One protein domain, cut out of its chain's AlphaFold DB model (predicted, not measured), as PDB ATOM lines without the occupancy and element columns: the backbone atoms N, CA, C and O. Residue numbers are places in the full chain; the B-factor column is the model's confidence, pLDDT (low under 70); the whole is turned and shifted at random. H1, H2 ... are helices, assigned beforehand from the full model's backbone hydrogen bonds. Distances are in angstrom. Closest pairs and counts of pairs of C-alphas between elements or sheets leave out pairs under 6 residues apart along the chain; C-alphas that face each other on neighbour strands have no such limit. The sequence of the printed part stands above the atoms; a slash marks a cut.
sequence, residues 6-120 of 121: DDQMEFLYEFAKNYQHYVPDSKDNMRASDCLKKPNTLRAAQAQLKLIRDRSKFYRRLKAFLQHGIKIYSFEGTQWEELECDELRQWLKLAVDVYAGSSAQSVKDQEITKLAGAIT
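This is residues 6 to 120 of the 121 residues of an uncharacterized protein of Methanobrevibacter sp (UniProt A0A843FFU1). Two groups of three helices sit side by side: a bundle of H1, H5 and H6, and a cluster where H2 and H3 pack on H4, whose last residues meet H5. The printed part has 115 residues, with six named helices, H1 to H6 in order, and no named strand: all helix. It is compact, radius of gyration of the C-alphas 13.1 A, spanning 37 by 33 by 21 A.

Find C-alpha 6 at (395.595, 34.142, 146.831), where H1, residues 6 to 18, begins. Then come H2, residues 26 to 36, H3, 41 to 50, and H4, 55 to 67. H5, residues 86 to 100, runs 21.4 A; H6, residues 105 to 118, runs 20.2 A to (390.007, 48.761, 153.114).

H1 touches H6 with residues 13 to 17 alone, closest C-alphas Ala 16 and Ala 116, 4.7 A. The hub, H4, touches H2, H3 and H5; its closest C-alphas to H2 are Phe 65 and Ala 32, 5.2 A. In the six helices every O i to N i+4 pair is within hydrogen-bond range.

The printed part has no cut; residues 68 to 85 form a long link; residues 116 to 120 have pLDDT under 70.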
ATOM      1  N   ASP A   6     396.181  34.452 145.524       77.88
ATOM      2  CA  ASP A   6     395.595  34.142 146.831       77.88
ATOM      3  C   ASP A   6     396.642  34.197 147.957       77.88
ATOM      4  O   ASP A   6     396.383  34.797 148.999       77.88
ATOM      5  N   ASP A   7     397.855  33.676 147.732       80.88
ATOM      6  CA  ASP A   7     398.956  33.758 148.707       80.88
ATOM      7  C   ASP A   7     399.409  35.213 148.947       80.88
ATOM      8  O   ASP A   7     399.750  35.602 150.068       80.88
ATOM      9  N   GLN A   8     399.421  36.037 147.892       80.69
ATOM     10  CA  GLN A   8     399.767  37.460 147.978       80.69
ATOM     11  C   GLN A   8     398.699  38.246 148.753       80.69
ATOM     12  O   GLN A   8     399.027  39.085 149.598       80.69
ATOM     13  N   MET A   9     397.423  37.941 148.512       76.75
ATOM     14  CA  MET A   9     396.302  38.553 149.222       76.75
ATOM     15  C   MET A   9     396.235  38.106 150.685       76.75
ATOM     16  O   MET A   9     396.002  38.939 151.562       76.75
ATOM     17  N   GLU A  10     396.512  36.834 150.985       79.50
ATOM     18  CA  GLU A  10     396.626  36.341 152.362       79.50
ATOM     19  C   GLU A  10     397.776  37.036 153.101       79.50
ATOM     20  O   GLU A  10     397.595  37.517 154.221       79.50
ATOM     21  N   PHE A  11     398.937  37.180 152.455       79.62
ATOM     22  CA  PHE A  11     400.069  37.920 153.011       79.62
ATOM     23  C   PHE A  11     399.701  39.369 153.349       79.62
ATOM     24  O   PHE A  11     399.995  39.848 154.451       79.62
ATOM     25  N   LEU A  12     399.033  40.063 152.424       76.31
ATOM     26  CA  LEU A  12     398.578  41.434 152.626       76.31
ATOM     27  C   LEU A  12     397.559  41.528 153.769       76.31
ATOM     28  O   LEU A  12     397.674  42.414 154.617       76.31
ATOM     29  N   TYR A  13     396.610  40.593 153.836       75.38
ATOM     30  CA  TYR A  13     395.599  40.534 154.888       75.38
ATOM     31  C   TYR A  13     396.211  40.277 156.269       75.38
ATOM     32  O   TYR A  13     395.898  40.984 157.232       75.38
ATOM     33  N   GLU A  14     397.125  39.310 156.386       79.31
ATOM     34  CA  GLU A  14     397.851  39.052 157.631       79.31
ATOM     35  C   GLU A  14     398.643  40.279 158.077       79.31
ATOM     36  O   GLU A  14     398.608  40.654 159.254       79.31
ATOM     37  N   PHE A  15     399.356  40.911 157.146       76.94
ATOM     38  CA  PHE A  15     400.138  42.105 157.422       76.94
ATOM     39  C   PHE A  15     399.254  43.253 157.921       76.94
ATOM     40  O   PHE A  15     399.542  43.842 158.967       76.94
ATOM     41  N   ALA A  16     398.154  43.517 157.214       74.00
ATOM     42  CA  ALA A  16     397.172  44.543 157.526       74.00
ATOM     43  C   ALA A  16     396.549  44.345 158.913       74.00
ATOM     44  O   ALA A  16     396.607  45.233 159.769       74.00
ATOM     45  N   LYS A  17     396.005  43.150 159.160       78.00
ATOM     46  CA  LYS A  17     395.317  42.796 160.407       78.00
ATOM     47  C   LYS A  17     396.230  42.912 161.625       78.00
ATOM     48  O   LYS A  17     395.797  43.335 162.695       78.00
ATOM     49  N   ASN A  18     397.500  42.546 161.467       79.75
ATOM     50  CA  ASN A  18     398.457  42.524 162.566       79.75
ATOM     51  C   ASN A  18     399.296  43.805 162.684       79.75
ATOM     52  O   ASN A  18     400.087  43.929 163.622       79.75
ATOM     53  N   TYR A  19     399.108  44.788 161.797       79.25
ATOM     54  CA  TYR A  19     399.948  45.986 161.725       79.25
ATOM     55  C   TYR A  19     400.042  46.775 163.039       79.25
ATOM     56  O   TYR A  19     401.111  47.264 163.430       79.25
ATOM     57  N   GLN A  20     398.927  46.869 163.766       80.31
ATOM     58  CA  GLN A  20     398.872  47.525 165.074       80.31
ATOM     59  C   GLN A  20     399.738  46.820 166.134       80.31
ATOM     60  O   GLN A  20     400.287  47.479 167.013       80.31
ATOM     61  N   HIS A  21     399.910  45.499 166.026       85.19
ATOM     62  CA  HIS A  21     400.658  44.678 166.981       85.19
ATOM     63  C   HIS A  21     402.161  44.656 166.694       85.19
ATOM     64  O   HIS A  21     402.961  44.361 167.584       85.19
ATOM     65  N   TYR A  22     402.578  45.020 165.480       87.56
ATOM     66  CA  TYR A  22     403.987  45.177 165.135       87.56
ATOM     67  C   TYR A  22     404.533  46.498 165.673       87.56
ATOM     68  O   TYR A  22     404.763  47.434 164.922       87.56
ATOM     69  N   VAL A  23     404.741  46.595 166.986       90.44
ATOM     70  CA  VAL A  23     405.315  47.790 167.624       90.44
ATOM     71  C   VAL A  23     406.845  47.781 167.468       90.44
ATOM     72  O   VAL A  23     407.478  46.820 167.920       90.44
ATOM     73  N   PRO A  24     407.462  48.806 166.843       93.50
ATOM     74  CA  PRO A  24     408.915  48.906 166.740       93.50
ATOM     75  C   PRO A  24     409.582  48.971 168.112       93.50
ATOM     76  O   PRO A  24     409.154  49.734 168.980       93.50
ATOM     77  N   ASP A  25     410.656  48.205 168.299       93.94
ATOM     78  CA  ASP A  25     411.466  48.295 169.512       93.94
ATOM     79  C   ASP A  25     412.607  49.323 169.374       93.94
ATOM     80  O   ASP A  25     412.810  49.958 168.331       93.94
ATOM     81  N   SER A  26     413.380  49.516 170.446       94.62
ATOM     82  CA  SER A  26     414.501  50.464 170.453       94.62
ATOM     83  C   SER A  26     415.568  50.148 169.399       94.62
ATOM     84  O   SER A  26     416.170  51.069 168.843       94.62
ATOM     85  N   LYS A  27     415.790  48.868 169.066       95.31
ATOM     86  CA  LYS A  27     416.750  48.472 168.030       95.31
ATOM     87  C   LYS A  27     416.210  48.792 166.645       95.31
ATOM     88  O   LYS A  27     416.993  49.192 165.786       95.31
ATOM     89  N   ASP A  28     414.914  48.625 166.414       95.81
ATOM     90  CA  ASP A  28     414.294  48.972 165.136       95.81
ATOM     91  C   ASP A  28     414.380  50.476 164.859       95.81
ATOM     92  O   ASP A  28     414.846  50.874 163.789       95.81
ATOM     93  N   ASN A  29     414.064  51.301 165.859       95.25
ATOM     94  CA  ASN A  29     414.164  52.760 165.760       95.25
ATOM     95  C   ASN A  29     415.613  53.242 165.582       95.25
ATOM     96  O   ASN A  29     415.896  54.099 164.743       95.25
ATOM     97  N   MET A  30     416.564  52.638 166.305       97.00
ATOM     98  CA  MET A  30     417.991  52.932 166.129       97.00
ATOM     99  C   MET A  30     418.451  52.623 164.699       97.00
ATOM    100  O   MET A  30     419.153  53.417 164.080       97.00
ATOM    101  N   ARG A  31     418.013  51.493 164.134       95.94
ATOM    102  CA  ARG A  31     418.368  51.099 162.764       95.94
ATOM    103  C   ARG A  31     417.740  52.018 161.720       95.94
ATOM    104  O   ARG A  31     418.394  52.297 160.720       95.94
ATOM    105  N   ALA A  32     416.517  52.501 161.948       95.88
ATOM    106  CA  ALA A  32     415.884  53.516 161.105       95.88
ATOM    107  C   ALA A  32     416.699  54.816 161.108       95.88
ATOM    108  O   ALA A  32     417.112  55.302 160.053       95.88
ATOM    109  N   SER A  33     417.039  55.297 162.303       96.19
ATOM    110  CA  SER A  33     417.890  56.473 162.501       96.19
ATOM    111  C   SER A  33     419.267  56.326 161.841       96.19
ATOM    112  O   SER A  33     419.771  57.263 161.229       96.19
ATOM    113  N   ASP A  34     419.882  55.145 161.909       96.56
ATOM    114  CA  ASP A  34     421.174  54.893 161.265       96.56
ATOM    115  C   ASP A  34     421.093  54.878 159.736       96.56
ATOM    116  O   ASP A  34     422.051  55.286 159.078       96.56
ATOM    117  N   CYS A  35     419.969  54.440 159.160       96.25
ATOM    118  CA  CYS A  35     419.749  54.498 157.713       96.25
ATOM    119  C   CYS A  35     419.636  55.948 157.224       96.25
ATOM    120  O   CYS A  35     420.168  56.270 156.161       96.25
ATOM    121  N   LEU A  36     419.011  56.833 158.008       95.00
ATOM    122  CA  LEU A  36     418.898  58.262 157.688       95.00
ATOM    123  C   LEU A  36     420.259  58.973 157.638       95.00
ATOM    124  O   LEU A  36     420.421  59.940 156.905       95.00
ATOM    125  N   LYS A  37     421.270  58.463 158.354       95.75
ATOM    126  CA  LYS A  37     422.647  58.989 158.311       95.75
ATOM    127  C   LYS A  37     423.425  58.556 157.061       95.75
ATOM    128  O   LYS A  37     424.563  58.985 156.875       95.75
ATOM    129  N   LYS A  38     422.891  57.640 156.242       95.19
ATOM    130  CA  LYS A  38     423.579  57.136 155.043       95.19
ATOM    131  C   LYS A  38     423.267  58.018 153.829       95.19
ATOM    132  O   LYS A  38     422.116  58.411 153.673       95.19
ATOM    133  N   PRO A  39     424.231  58.227 152.906       93.12
ATOM    134  CA  PRO A  39     424.008  59.005 151.681       93.12
ATOM    135  C   PRO A  39     422.849  58.496 150.814       93.12
ATOM    136  O   PRO A  39     422.205  59.269 150.118       93.12
ATOM    137  N   ASN A  40     422.578  57.187 150.857       93.44
ATOM    138  CA  ASN A  40     421.423  56.575 150.212       93.44
ATOM    139  C   ASN A  40     420.606  55.799 151.253       93.44
ATOM    140  O   ASN A  40     420.830  54.607 151.489       93.44
ATOM    141  N   THR A  41     419.676  56.506 151.896       93.19
ATOM    142  CA  THR A  41     418.808  55.971 152.953       93.19
ATOM    143  C   THR A  41     417.967  54.791 152.476       93.19
ATOM    144  O   THR A  41     417.889  53.788 153.183       93.19
ATOM    145  N   LEU A  42     417.380  54.872 151.275       91.88
ATOM    146  CA  LEU A  42     416.527  53.810 150.737       91.88
ATOM    147  C   LEU A  42     417.314  52.511 150.561       91.88
ATOM    148  O   LEU A  42     416.913  51.470 151.077       91.88
ATOM    149  N   ARG A  43     418.486  52.581 149.918       91.56
ATOM    150  CA  ARG A  43     419.348  51.410 149.722       91.56
ATOM    151  C   ARG A  43     419.807  50.812 151.054       91.56
ATOM    152  O   ARG A  43     419.872  49.591 151.185       91.56
ATOM    153  N   ALA A  44     420.118  51.649 152.045       93.88
ATOM    154  CA  ALA A  44     420.503  51.188 153.379       93.88
ATOM    155  C   ALA A  44     419.349  50.468 154.096       93.88
ATOM    156  O   ALA A  44     419.555  49.390 154.658       93.88
ATOM    157  N   ALA A  45     418.138  51.025 154.034       93.75
ATOM    158  CA  ALA A  45     416.942  50.428 154.616       93.75
ATOM    159  C   ALA A  45     416.579  49.102 153.932       93.75
ATOM    160  O   ALA A  45     416.375  48.097 154.614       93.75
ATOM    161  N   GLN A  46     416.604  49.050 152.596       92.06
ATOM    162  CA  GLN A  46     416.403  47.811 151.841       92.06
ATOM    163  C   GLN A  46     417.428  46.748 152.247       92.06
ATOM    164  O   GLN A  46     417.045  45.636 152.589       92.06
ATOM    165  N   ALA A  47     418.721  47.084 152.318       92.44
ATOM    166  CA  ALA A  47     419.748  46.141 152.762       92.44
ATOM    167  C   ALA A  47     419.487  45.589 154.178       92.44
ATOM    168  O   ALA A  47     419.766  44.422 154.434       92.44
ATOM    169  N   GLN A  48     418.923  46.391 155.091       93.50
ATOM    170  CA  GLN A  48     418.501  45.902 156.408       93.50
ATOM    171  C   GLN A  48     417.321  44.928 156.313       93.50
ATOM    172  O   GLN A  48     417.355  43.896 156.976       93.50
ATOM    173  N   LEU A  49     416.302  45.234 155.503       93.56
ATOM    174  CA  LEU A  49     415.132  44.369 155.316       93.56
ATOM    175  C   LEU A  49     415.502  43.015 154.698       93.56
ATOM    176  O   LEU A  49     415.008  41.985 155.154       93.56
ATOM    177  N   LYS A  50     416.434  42.998 153.736       93.31
ATOM    178  CA  LYS A  50     416.914  41.775 153.064       93.31
ATOM    179  C   LYS A  50     417.485  40.730 154.024       93.31
ATOM    180  O   LYS A  50     417.433  39.539 153.743       93.31
ATOM    181  N   LEU A  51     418.017  41.162 155.168       91.00
ATOM    182  CA  LEU A  51     418.629  40.279 156.163       91.00
ATOM    183  C   LEU A  51     417.616  39.636 157.123       91.00
ATOM    184  O   LEU A  51     417.995  38.780 157.926       91.00
ATOM    185  N   ILE A  52     416.346  40.052 157.103       91.50
ATOM    186  CA  ILE A  52     415.359  39.642 158.104       91.50
ATOM    187  C   ILE A  52     414.508  38.488 157.578       91.50
ATOM    188  O   ILE A  52     413.652  38.691 156.722       91.50
ATOM    189  N   ARG A  53     414.719  37.291 158.142       88.81
ATOM    190  CA  ARG A  53     413.924  36.073 157.880       88.81
ATOM    191  C   ARG A  53     412.672  35.926 158.730       88.81
ATOM    192  O   ARG A  53     411.728  35.274 158.313       88.81
ATOM    193  N   ASP A  54     412.661  36.529 159.910       90.69
ATOM    194  CA  ASP A  54     411.492  36.496 160.782       90.69
ATOM    195  C   ASP A  54     410.446  37.515 160.313       90.69
ATOM    196  O   ASP A  54     410.729  38.715 160.260       90.69
ATOM    197  N   ARG A  55     409.241  37.041 159.986       86.56
ATOM    198  CA  ARG A  55     408.155  37.862 159.428       86.56
ATOM    199  C   ARG A  55     407.736  38.982 160.392       86.56
ATOM    200  O   ARG A  55     407.679  40.147 160.005       86.56
ATOM    201  N   SER A  56     407.560  38.673 161.677       88.56
ATOM    202  CA  SER A  56     407.190  39.659 162.706       88.56
ATOM    203  C   SER A  56     408.243  40.760 162.872       88.56
ATOM    204  O   SER A  56     407.921  41.943 162.994       88.56
ATOM    205  N   LYS A  57     409.528  40.403 162.860       92.06
ATOM    206  CA  LYS A  57     410.641  41.357 162.900       92.06
ATOM    207  C   LYS A  57     410.736  42.178 161.619       92.06
ATOM    208  O   LYS A  57     411.067  43.359 161.701       92.06
ATOM    209  N   PHE A  58     410.453  41.582 160.461       92.19
ATOM    210  CA  PHE A  58     410.436  42.298 159.189       92.19
ATOM    211  C   PHE A  58     409.392  43.417 159.233       92.19
ATOM    212  O   PHE A  58     409.735  44.571 158.979       92.19
ATOM    213  N   TYR A  59     408.170  43.118 159.677       90.06
ATOM    214  CA  TYR A  59     407.105  44.114 159.780       90.06
ATOM    215  C   TYR A  59     407.375  45.199 160.820       90.06
ATOM    216  O   TYR A  59     407.169  46.377 160.529       90.06
ATOM    217  N   ARG A  60     407.910  44.846 161.997       93.75
ATOM    218  CA  ARG A  60     408.336  45.851 162.990       93.75
ATOM    219  C   ARG A  60     409.393  46.794 162.421       93.75
ATOM    220  O   ARG A  60     409.289  48.008 162.589       93.75
ATOM    221  N   ARG A  61     410.381  46.256 161.693       94.81
ATOM    222  CA  ARG A  61     411.427  47.066 161.057       94.81
ATOM    223  C   ARG A  61     410.875  47.953 159.946       94.81
ATOM    224  O   ARG A  61     411.234  49.125 159.886       94.81
ATOM    225  N   LEU A  62     410.023  47.403 159.087       93.06
ATOM    226  CA  LEU A  62     409.357  48.142 158.022       93.06
ATOM    227  C   LEU A  62     408.546  49.305 158.601       93.06
ATOM    228  O   LEU A  62     408.708  50.437 158.158       93.06
ATOM    229  N   LYS A  63     407.745  49.052 159.642       92.06
ATOM    230  CA  LYS A  63     406.992  50.100 160.337       92.06
ATOM    231  C   LYS A  63     407.912  51.169 160.913       92.06
ATOM    232  O   LYS A  63     407.660  52.344 160.684       92.06
ATOM    233  N   ALA A  64     409.010  50.791 161.571       95.06
ATOM    234  CA  ALA A  64     409.989  51.757 162.070       95.06
ATOM    235  C   ALA A  64     410.522  52.662 160.948       95.06
ATOM    236  O   ALA A  64     410.595  53.876 161.110       95.06
ATOM    237  N   PHE A  65     410.860  52.082 159.793       95.19
ATOM    238  CA  PHE A  65     411.334  52.831 158.630       95.19
ATOM    239  C   PHE A  65     410.286  53.809 158.099       95.19
ATOM    240  O   PHE A  65     410.608  54.979 157.892       95.19
ATOM    241  N   LEU A  66     409.040  53.363 157.954       92.75
ATOM    242  CA  LEU A  66     407.928  54.203 157.513       92.75
ATOM    243  C   LEU A  66     407.651  55.352 158.502       92.75
ATOM    244  O   LEU A  66     407.556  56.503 158.086       92.75
ATOM    245  N   GLN A  67     407.642  55.073 159.810       92.50
ATOM    246  CA  GLN A  67     407.479  56.079 160.871       92.50
ATOM    247  C   GLN A  67     408.598  57.134 160.880       92.50
ATOM    248  O   GLN A  67     408.366  58.282 161.248       92.50
ATOM    249  N   HIS A  68     409.806  56.762 160.448       93.25
ATOM    250  CA  HIS A  68     410.947  57.672 160.295       93.25
ATOM    251  C   HIS A  68     410.979  58.370 158.920       93.25
ATOM    252  O   HIS A  68     411.969  59.020 158.583       93.25
ATOM    253  N   GLY A  69     409.924  58.230 158.110       90.94
ATOM    254  CA  GLY A  69     409.795  58.877 156.804       90.94
ATOM    255  C   GLY A  69     410.639  58.243 155.694       90.94
ATOM    256  O   GLY A  69     410.847  58.859 154.647       90.94
ATOM    257  N   ILE A  70     411.144  57.021 155.890       93.62
ATOM    258  CA  ILE A  70     411.879  56.304 154.848       93.62
ATOM    259  C   ILE A  70     410.875  55.751 153.833       93.62
ATOM    260  O   ILE A  70     410.007  54.942 154.151       93.62
ATOM    261  N   LYS A  71     411.032  56.187 152.583       92.25
ATOM    262  CA  LYS A  71     410.110  55.951 151.468       92.25
ATOM    263  C   LYS A  71     410.261  54.549 150.864       92.25
ATOM    264  O   LYS A  71     410.848  54.388 149.798       92.25
ATOM    265  N   ILE A  72     409.779  53.533 151.576       91.19
ATOM    266  CA  ILE A  72     409.800  52.134 151.126       91.19
ATOM    267  C   ILE A  72     408.488  51.831 150.411       91.19
ATOM    268  O   ILE A  72     407.445  51.744 151.048       91.19
ATOM    269  N   TYR A  73     408.562  51.662 149.092       89.75
ATOM    270  CA  TYR A  73     407.410  51.351 148.235       89.75
ATOM    271  C   TYR A  73     407.401  49.910 147.731       89.75
ATOM    272  O   TYR A  73     406.423  49.490 147.121       89.75
ATOM    273  N   SER A  74     408.502  49.190 147.952       87.75
ATOM    274  CA  SER A  74     408.646  47.788 147.597       87.75
ATOM    275  C   SER A  74     409.636  47.054 148.506       87.75
ATOM    276  O   SER A  74     410.459  47.654 149.208       87.75
ATOM    277  N   PHE A  75     409.566  45.735 148.454       86.44
ATOM    278  CA  PHE A  75     410.352  44.717 149.126       86.44
ATOM    279  C   PHE A  75     411.364  44.078 148.166       86.44
ATOM    280  O   PHE A  75     411.830  42.965 148.415       86.44
ATOM    281  N   GLU A  76     411.724  44.785 147.092       86.31
ATOM    282  CA  GLU A  76     412.643  44.316 146.054       86.31
ATOM    283  C   GLU A  76     413.962  43.778 146.639       86.31
ATOM    284  O   GLU A  76     414.668  44.417 147.436       86.31
ATOM    285  N   GLY A  77     414.306  42.562 146.225       82.44
ATOM    286  CA  GLY A  77     415.463  41.789 146.639       82.44
ATOM    287  C   GLY A  77     415.421  41.286 148.080       82.44
ATOM    288  O   GLY A  77     416.464  40.858 148.580       82.44
ATOM    289  N   THR A  78     414.281  41.378 148.769       85.69
ATOM    290  CA  THR A  78     414.030  40.643 150.018       85.69
ATOM    291  C   THR A  78     413.413  39.280 149.698       85.69
ATOM    292  O   THR A  78     412.890  39.071 148.611       85.69
ATOM    293  N   GLN A  79     413.404  38.348 150.653       83.69
ATOM    294  CA  GLN A  79     412.755  37.041 150.444       83.69
ATOM    295  C   GLN A  79     411.218  37.108 150.344       83.69
ATOM    296  O   GLN A  79     410.584  36.087 150.118       83.69
ATOM    297  N   TRP A  80     410.632  38.288 150.560       84.88
ATOM    298  CA  TRP A  80     409.194  38.540 150.473       84.88
ATOM    299  C   TRP A  80     408.814  39.246 149.164       84.88
ATOM    300  O   TRP A  80     407.657  39.603 148.993       84.88
ATOM    301  N   GLU A  81     409.772  39.475 148.257       87.56
ATOM    302  CA  GLU A  81     409.540  40.148 146.972       87.56
ATOM    303  C   GLU A  81     408.474  39.442 146.129       87.56
ATOM    304  O   GLU A  81     407.622  40.092 145.536       87.56
ATOM    305  N   GLU A  82     408.470  38.109 146.116       84.94
ATOM    306  CA  GLU A  82     407.492  37.337 145.340       84.94
ATOM    307  C   GLU A  82     406.057  37.440 145.901       84.94
ATOM    308  O   GLU A  82     405.098  37.091 145.212       84.94
ATOM    309  N   LEU A  83     405.899  37.939 147.136       81.44
ATOM    310  CA  LEU A  83     404.604  38.197 147.774       81.44
ATOM    311  C   LEU A  83     404.076  39.608 147.484       81.44
ATOM    312  O   LEU A  83     402.996  39.969 147.946       81.44
ATOM    313  N   GLU A  84     404.826  40.424 146.741       82.69
ATOM    314  CA  GLU A  84     404.355  41.743 146.352       82.69
ATOM    315  C   GLU A  84     403.259  41.682 145.293       82.69
ATOM    316  O   GLU A  84     403.487  41.244 144.166       82.69
ATOM    317  N   CYS A  85     402.104  42.246 145.633       83.19
ATOM    318  CA  CYS A  85     401.055  42.618 144.695       83.19
ATOM    319  C   CYS A  85     400.947  44.147 144.552       83.19
ATOM    320  O   CYS A  85     401.555  44.923 145.305       83.19
ATOM    321  N   ASP A  86     400.170  44.599 143.569       84.81
ATOM    322  CA  ASP A  86     399.963  46.026 143.320       84.81
ATOM    323  C   ASP A  86     399.239  46.709 144.488       84.81
ATOM    324  O   ASP A  86     399.560  47.847 144.836       84.81
ATOM    325  N   GLU A  87     398.341  45.996 145.159       84.06
ATOM    326  CA  GLU A  87     397.614  46.432 146.345       84.06
ATOM    327  C   GLU A  87     398.561  46.742 147.513       84.06
ATOM    328  O   GLU A  87     398.468  47.801 148.138       84.06
ATOM    329  N   LEU A  88     399.539  45.867 147.769       84.56
ATOM    330  CA  LEU A  88     400.566  46.096 148.787       84.56
ATOM    331  C   LEU A  88     401.414  47.331 148.455       84.56
ATOM    332  O   LEU A  88     401.703  48.149 149.331       84.56
ATOM    333  N   ARG A  89     401.795  47.505 147.184       87.44
ATOM    334  CA  ARG A  89     402.562  48.678 146.737       87.44
ATOM    335  C   ARG A  89     401.766  49.971 146.890       87.44
ATOM    336  O   ARG A  89     402.328  50.993 147.289       87.44
ATOM    337  N   GLN A  90     400.472  49.945 146.579       86.12
ATOM    338  CA  GLN A  90     399.573  51.075 146.802       86.12
ATOM    339  C   GLN A  90     399.447  51.391 148.293       86.12
ATOM    340  O   GLN A  90     399.603  52.547 148.685       86.12
ATOM    341  N   TRP A  91     399.273  50.370 149.133       86.62
ATOM    342  CA  TRP A  91     399.237  50.535 150.580       86.62
ATOM    343  C   TRP A  91     400.519  51.173 151.125       86.62
ATOM    344  O   TRP A  91     400.453  52.120 151.906       86.62
ATOM    345  N   LEU A  92     401.694  50.708 150.682       89.19
ATOM    346  CA  LEU A  92     402.986  51.252 151.110       89.19
ATOM    347  C   LEU A  92     403.132  52.732 150.743       89.19
ATOM    348  O   LEU A  92     403.620  53.520 151.552       89.19
ATOM    349  N   LYS A  93     402.673  53.130 149.550       89.56
ATOM    350  CA  LYS A  93     402.644  54.542 149.141       89.56
ATOM    351  C   LYS A  93     401.765  55.374 150.074       89.56
ATOM    352  O   LYS A  93     402.237  56.378 150.596       89.56
ATOM    353  N   LEU A  94     400.548  54.909 150.353       88.56
ATOM    354  CA  LEU A  94     399.639  55.591 151.277       88.56
ATOM    355  C   LEU A  94     400.220  55.681 152.695       88.56
ATOM    356  O   LEU A  94     400.119  56.723 153.335       88.56
ATOM    357  N   ALA A  95     400.874  54.624 153.182       88.44
ATOM    358  CA  ALA A  95     401.516  54.624 154.493       88.44
ATOM    359  C   ALA A  95     402.642  55.665 154.582       88.44
ATOM    360  O   ALA A  95     402.750  56.370 155.584       88.44
ATOM    361  N   VAL A  96     403.459  55.795 153.530       90.44
ATOM    362  CA  VAL A  96     404.483  56.846 153.440       90.44
ATOM    363  C   VAL A  96     403.848  58.238 153.517       90.44
ATOM    364  O   VAL A  96     404.342  59.079 154.269       90.44
ATOM    365  N   ASP A  97     402.754  58.470 152.791       90.00
ATOM    366  CA  ASP A  97     402.067  59.766 152.777       90.00
ATOM    367  C   ASP A  97     401.446  60.101 154.143       90.00
ATOM    368  O   ASP A  97     401.624  61.209 154.654       90.00
ATOM    369  N   VAL A  98     400.800  59.128 154.798       90.62
ATOM    370  CA  VAL A  98     400.234  59.298 156.149       90.62
ATOM    371  C   VAL A  98     401.332  59.592 157.175       90.62
ATOM    372  O   VAL A  98     401.209  60.525 157.978       90.62
ATOM    373  N   TYR A  99     402.445  58.851 157.149       90.62
ATOM    374  CA  TYR A  99     403.539  59.098 158.089       90.62
ATOM    375  C   TYR A  99     404.253  60.433 157.855       90.62
ATOM    376  O   TYR A  99     404.749  61.014 158.825       90.62
ATOM    377  N   ALA A 100     404.236  60.961 156.628       87.69
ATOM    378  CA  ALA A 100     404.738  62.297 156.311       87.69
ATOM    379  C   ALA A 100     403.844  63.440 156.839       87.69
ATOM    380  O   ALA A 100     404.313  64.574 156.940       87.69
ATOM    381  N   GLY A 101     402.585  63.166 157.201       87.69
ATOM    382  CA  GLY A 101     401.661  64.164 157.749       87.69
ATOM    383  C   GLY A 101     402.100  64.755 159.097       87.69
ATOM    384  O   GLY A 101     403.013  64.260 159.757       87.69
ATOM    385  N   SER A 102     401.427  65.809 159.563       87.94
ATOM    386  CA  SER A 102     401.743  66.476 160.842       87.94
ATOM    387  C   SER A 102     400.984  65.918 162.054       87.94
ATOM    388  O   SER A 102     401.203  66.374 163.175       87.94
ATOM    389  N   SER A 103     400.083  64.952 161.849       91.19
ATOM    390  CA  SER A 103     399.285  64.332 162.915       91.19
ATOM    391  C   SER A 103     400.144  63.590 163.943       91.19
ATOM    392  O   SER A 103     401.270  63.166 163.666       91.19
ATOM    393  N   ALA A 104     399.590  63.380 165.140       89.75
ATOM    394  CA  ALA A 104     400.221  62.547 166.159       89.75
ATOM    395  C   ALA A 104     400.427  61.105 165.658       89.75
ATOM    396  O   ALA A 104     399.626  60.579 164.882       89.75
ATOM    397  N   GLN A 105     401.477  60.442 166.149       86.06
ATOM    398  CA  GLN A 105     401.853  59.088 165.728       86.06
ATOM    399  C   GLN A 105     400.717  58.065 165.895       86.06
ATOM    400  O   GLN A 105     400.485  57.251 165.007       86.06
ATOM    401  N   SER A 106     399.965  58.151 166.994       86.12
ATOM    402  CA  SER A 106     398.814  57.280 167.259       86.12
ATOM    403  C   SER A 106     397.692  57.436 166.229       86.12
ATOM    404  O   SER A 106     397.068  56.446 165.859       86.12
ATOM    405  N   VAL A 107     397.458  58.656 165.736       88.94
ATOM    406  CA  VAL A 107     396.456  58.937 164.695       88.94
ATOM    407  C   VAL A 107     396.911  58.345 163.362       88.94
ATOM    408  O   VAL A 107     396.149  57.628 162.720       88.94
ATOM    409  N   LYS A 108     398.184  58.544 163.001       90.38
ATOM    410  CA  LYS A 108     398.792  57.967 161.790       90.38
ATOM    411  C   LYS A 108     398.726  56.438 161.783       90.38
ATOM    412  O   LYS A 108     398.327  55.836 160.792       90.38
ATOM    413  N   ASP A 109     399.073  55.802 162.903       86.44
ATOM    414  CA  ASP A 109     399.020  54.342 163.035       86.44
ATOM    415  C   ASP A 109     397.578  53.803 162.903       86.44
ATOM    416  O   ASP A 109     397.367  52.745 162.303       86.44
ATOM    417  N   GLN A 110     396.573  54.532 163.411       86.12
ATOM    418  CA  GLN A 110     395.158  54.182 163.234       86.12
ATOM    419  C   GLN A 110     394.698  54.329 161.778       86.12
ATOM    420  O   GLN A 110     394.003  53.450 161.272       86.12
ATOM    421  N   GLU A 111     395.075  55.414 161.101       88.50
ATOM    422  CA  GLU A 111     394.748  55.644 159.688       88.50
ATOM    423  C   GLU A 111     395.326  54.547 158.794       88.50
ATOM    424  O   GLU A 111     394.605  53.954 157.996       88.50
ATOM    425  N   ILE A 112     396.594  54.192 158.994       85.50
ATOM    426  CA  ILE A 112     397.263  53.136 158.226       85.50
ATOM    427  C   ILE A 112     396.617  51.770 158.462       85.50
ATOM    428  O   ILE A 112     396.420  51.011 157.513       85.50
ATOM    429  N   THR A 113     396.216  51.476 159.702       81.44
ATOM    430  CA  THR A 113     395.485  50.240 160.022       81.44
ATOM    431  C   THR A 113     394.127  50.193 159.308       81.44
ATOM    432  O   THR A 113     393.749  49.151 158.776       81.44
ATOM    433  N   LYS A 114     393.408  51.322 159.223       83.31
ATOM    434  CA  LYS A 114     392.144  51.412 158.468       83.31
ATOM    435  C   LYS A 114     392.352  51.223 156.966       83.31
ATOM    436  O   LYS A 114     391.594  50.483 156.348       83.31
ATOM    437  N   LEU A 115     393.380  51.852 156.394       79.31
ATOM    438  CA  LEU A 115     393.732  51.697 154.979       79.31
ATOM    439  C   LEU A 115     394.077  50.247 154.640       79.31
ATOM    440  O   LEU A 115     393.719  49.763 153.574       79.31
ATOM    441  N   ALA A 116     394.720  49.540 155.568       69.69
ATOM    442  CA  ALA A 116     395.038  48.130 155.407       69.69
ATOM    443  C   ALA A 116     393.770  47.256 155.337       69.69
ATOM    444  O   ALA A 116     393.688  46.367 154.499       69.69
ATOM    445  N   GLY A 117     392.760  47.552 156.164       65.12
ATOM    446  CA  GLY A 117     391.469  46.853 156.138       65.12
ATOM    447  C   GLY A 117     390.571  47.196 154.941       65.12
ATOM    448  O   GLY A 117     389.695  46.409 154.601       65.12
ATOM    449  N   ALA A 118     390.778  48.348 154.292       67.75
ATOM    450  CA  ALA A 118     390.007  48.761 153.114       67.75
ATOM    451  C   ALA A 118     390.442  48.056 151.819       67.75
ATOM    452  O   ALA A 118     389.654  47.973 150.890       67.75
ATOM    453  N   ILE A 119     391.677  47.556 151.758       64.44
ATOM    454  CA  ILE A 119     392.224  46.851 150.588       64.44
ATOM    455  C   ILE A 119     391.773  45.380 150.540       64.44
ATOM    456  O   ILE A 119     391.871  44.718 149.515       64.44
ATOM    457  N   THR A 120     391.265  44.863 151.657       55.94
ATOM    458  CA  THR A 120     390.860  43.462 151.821       55.94
ATOM    459  C   THR A 120     389.341  43.250 151.727       55.94
ATOM    460  O   THR A 120     388.874  42.157 152.040       55.94
TER     461      THR A 120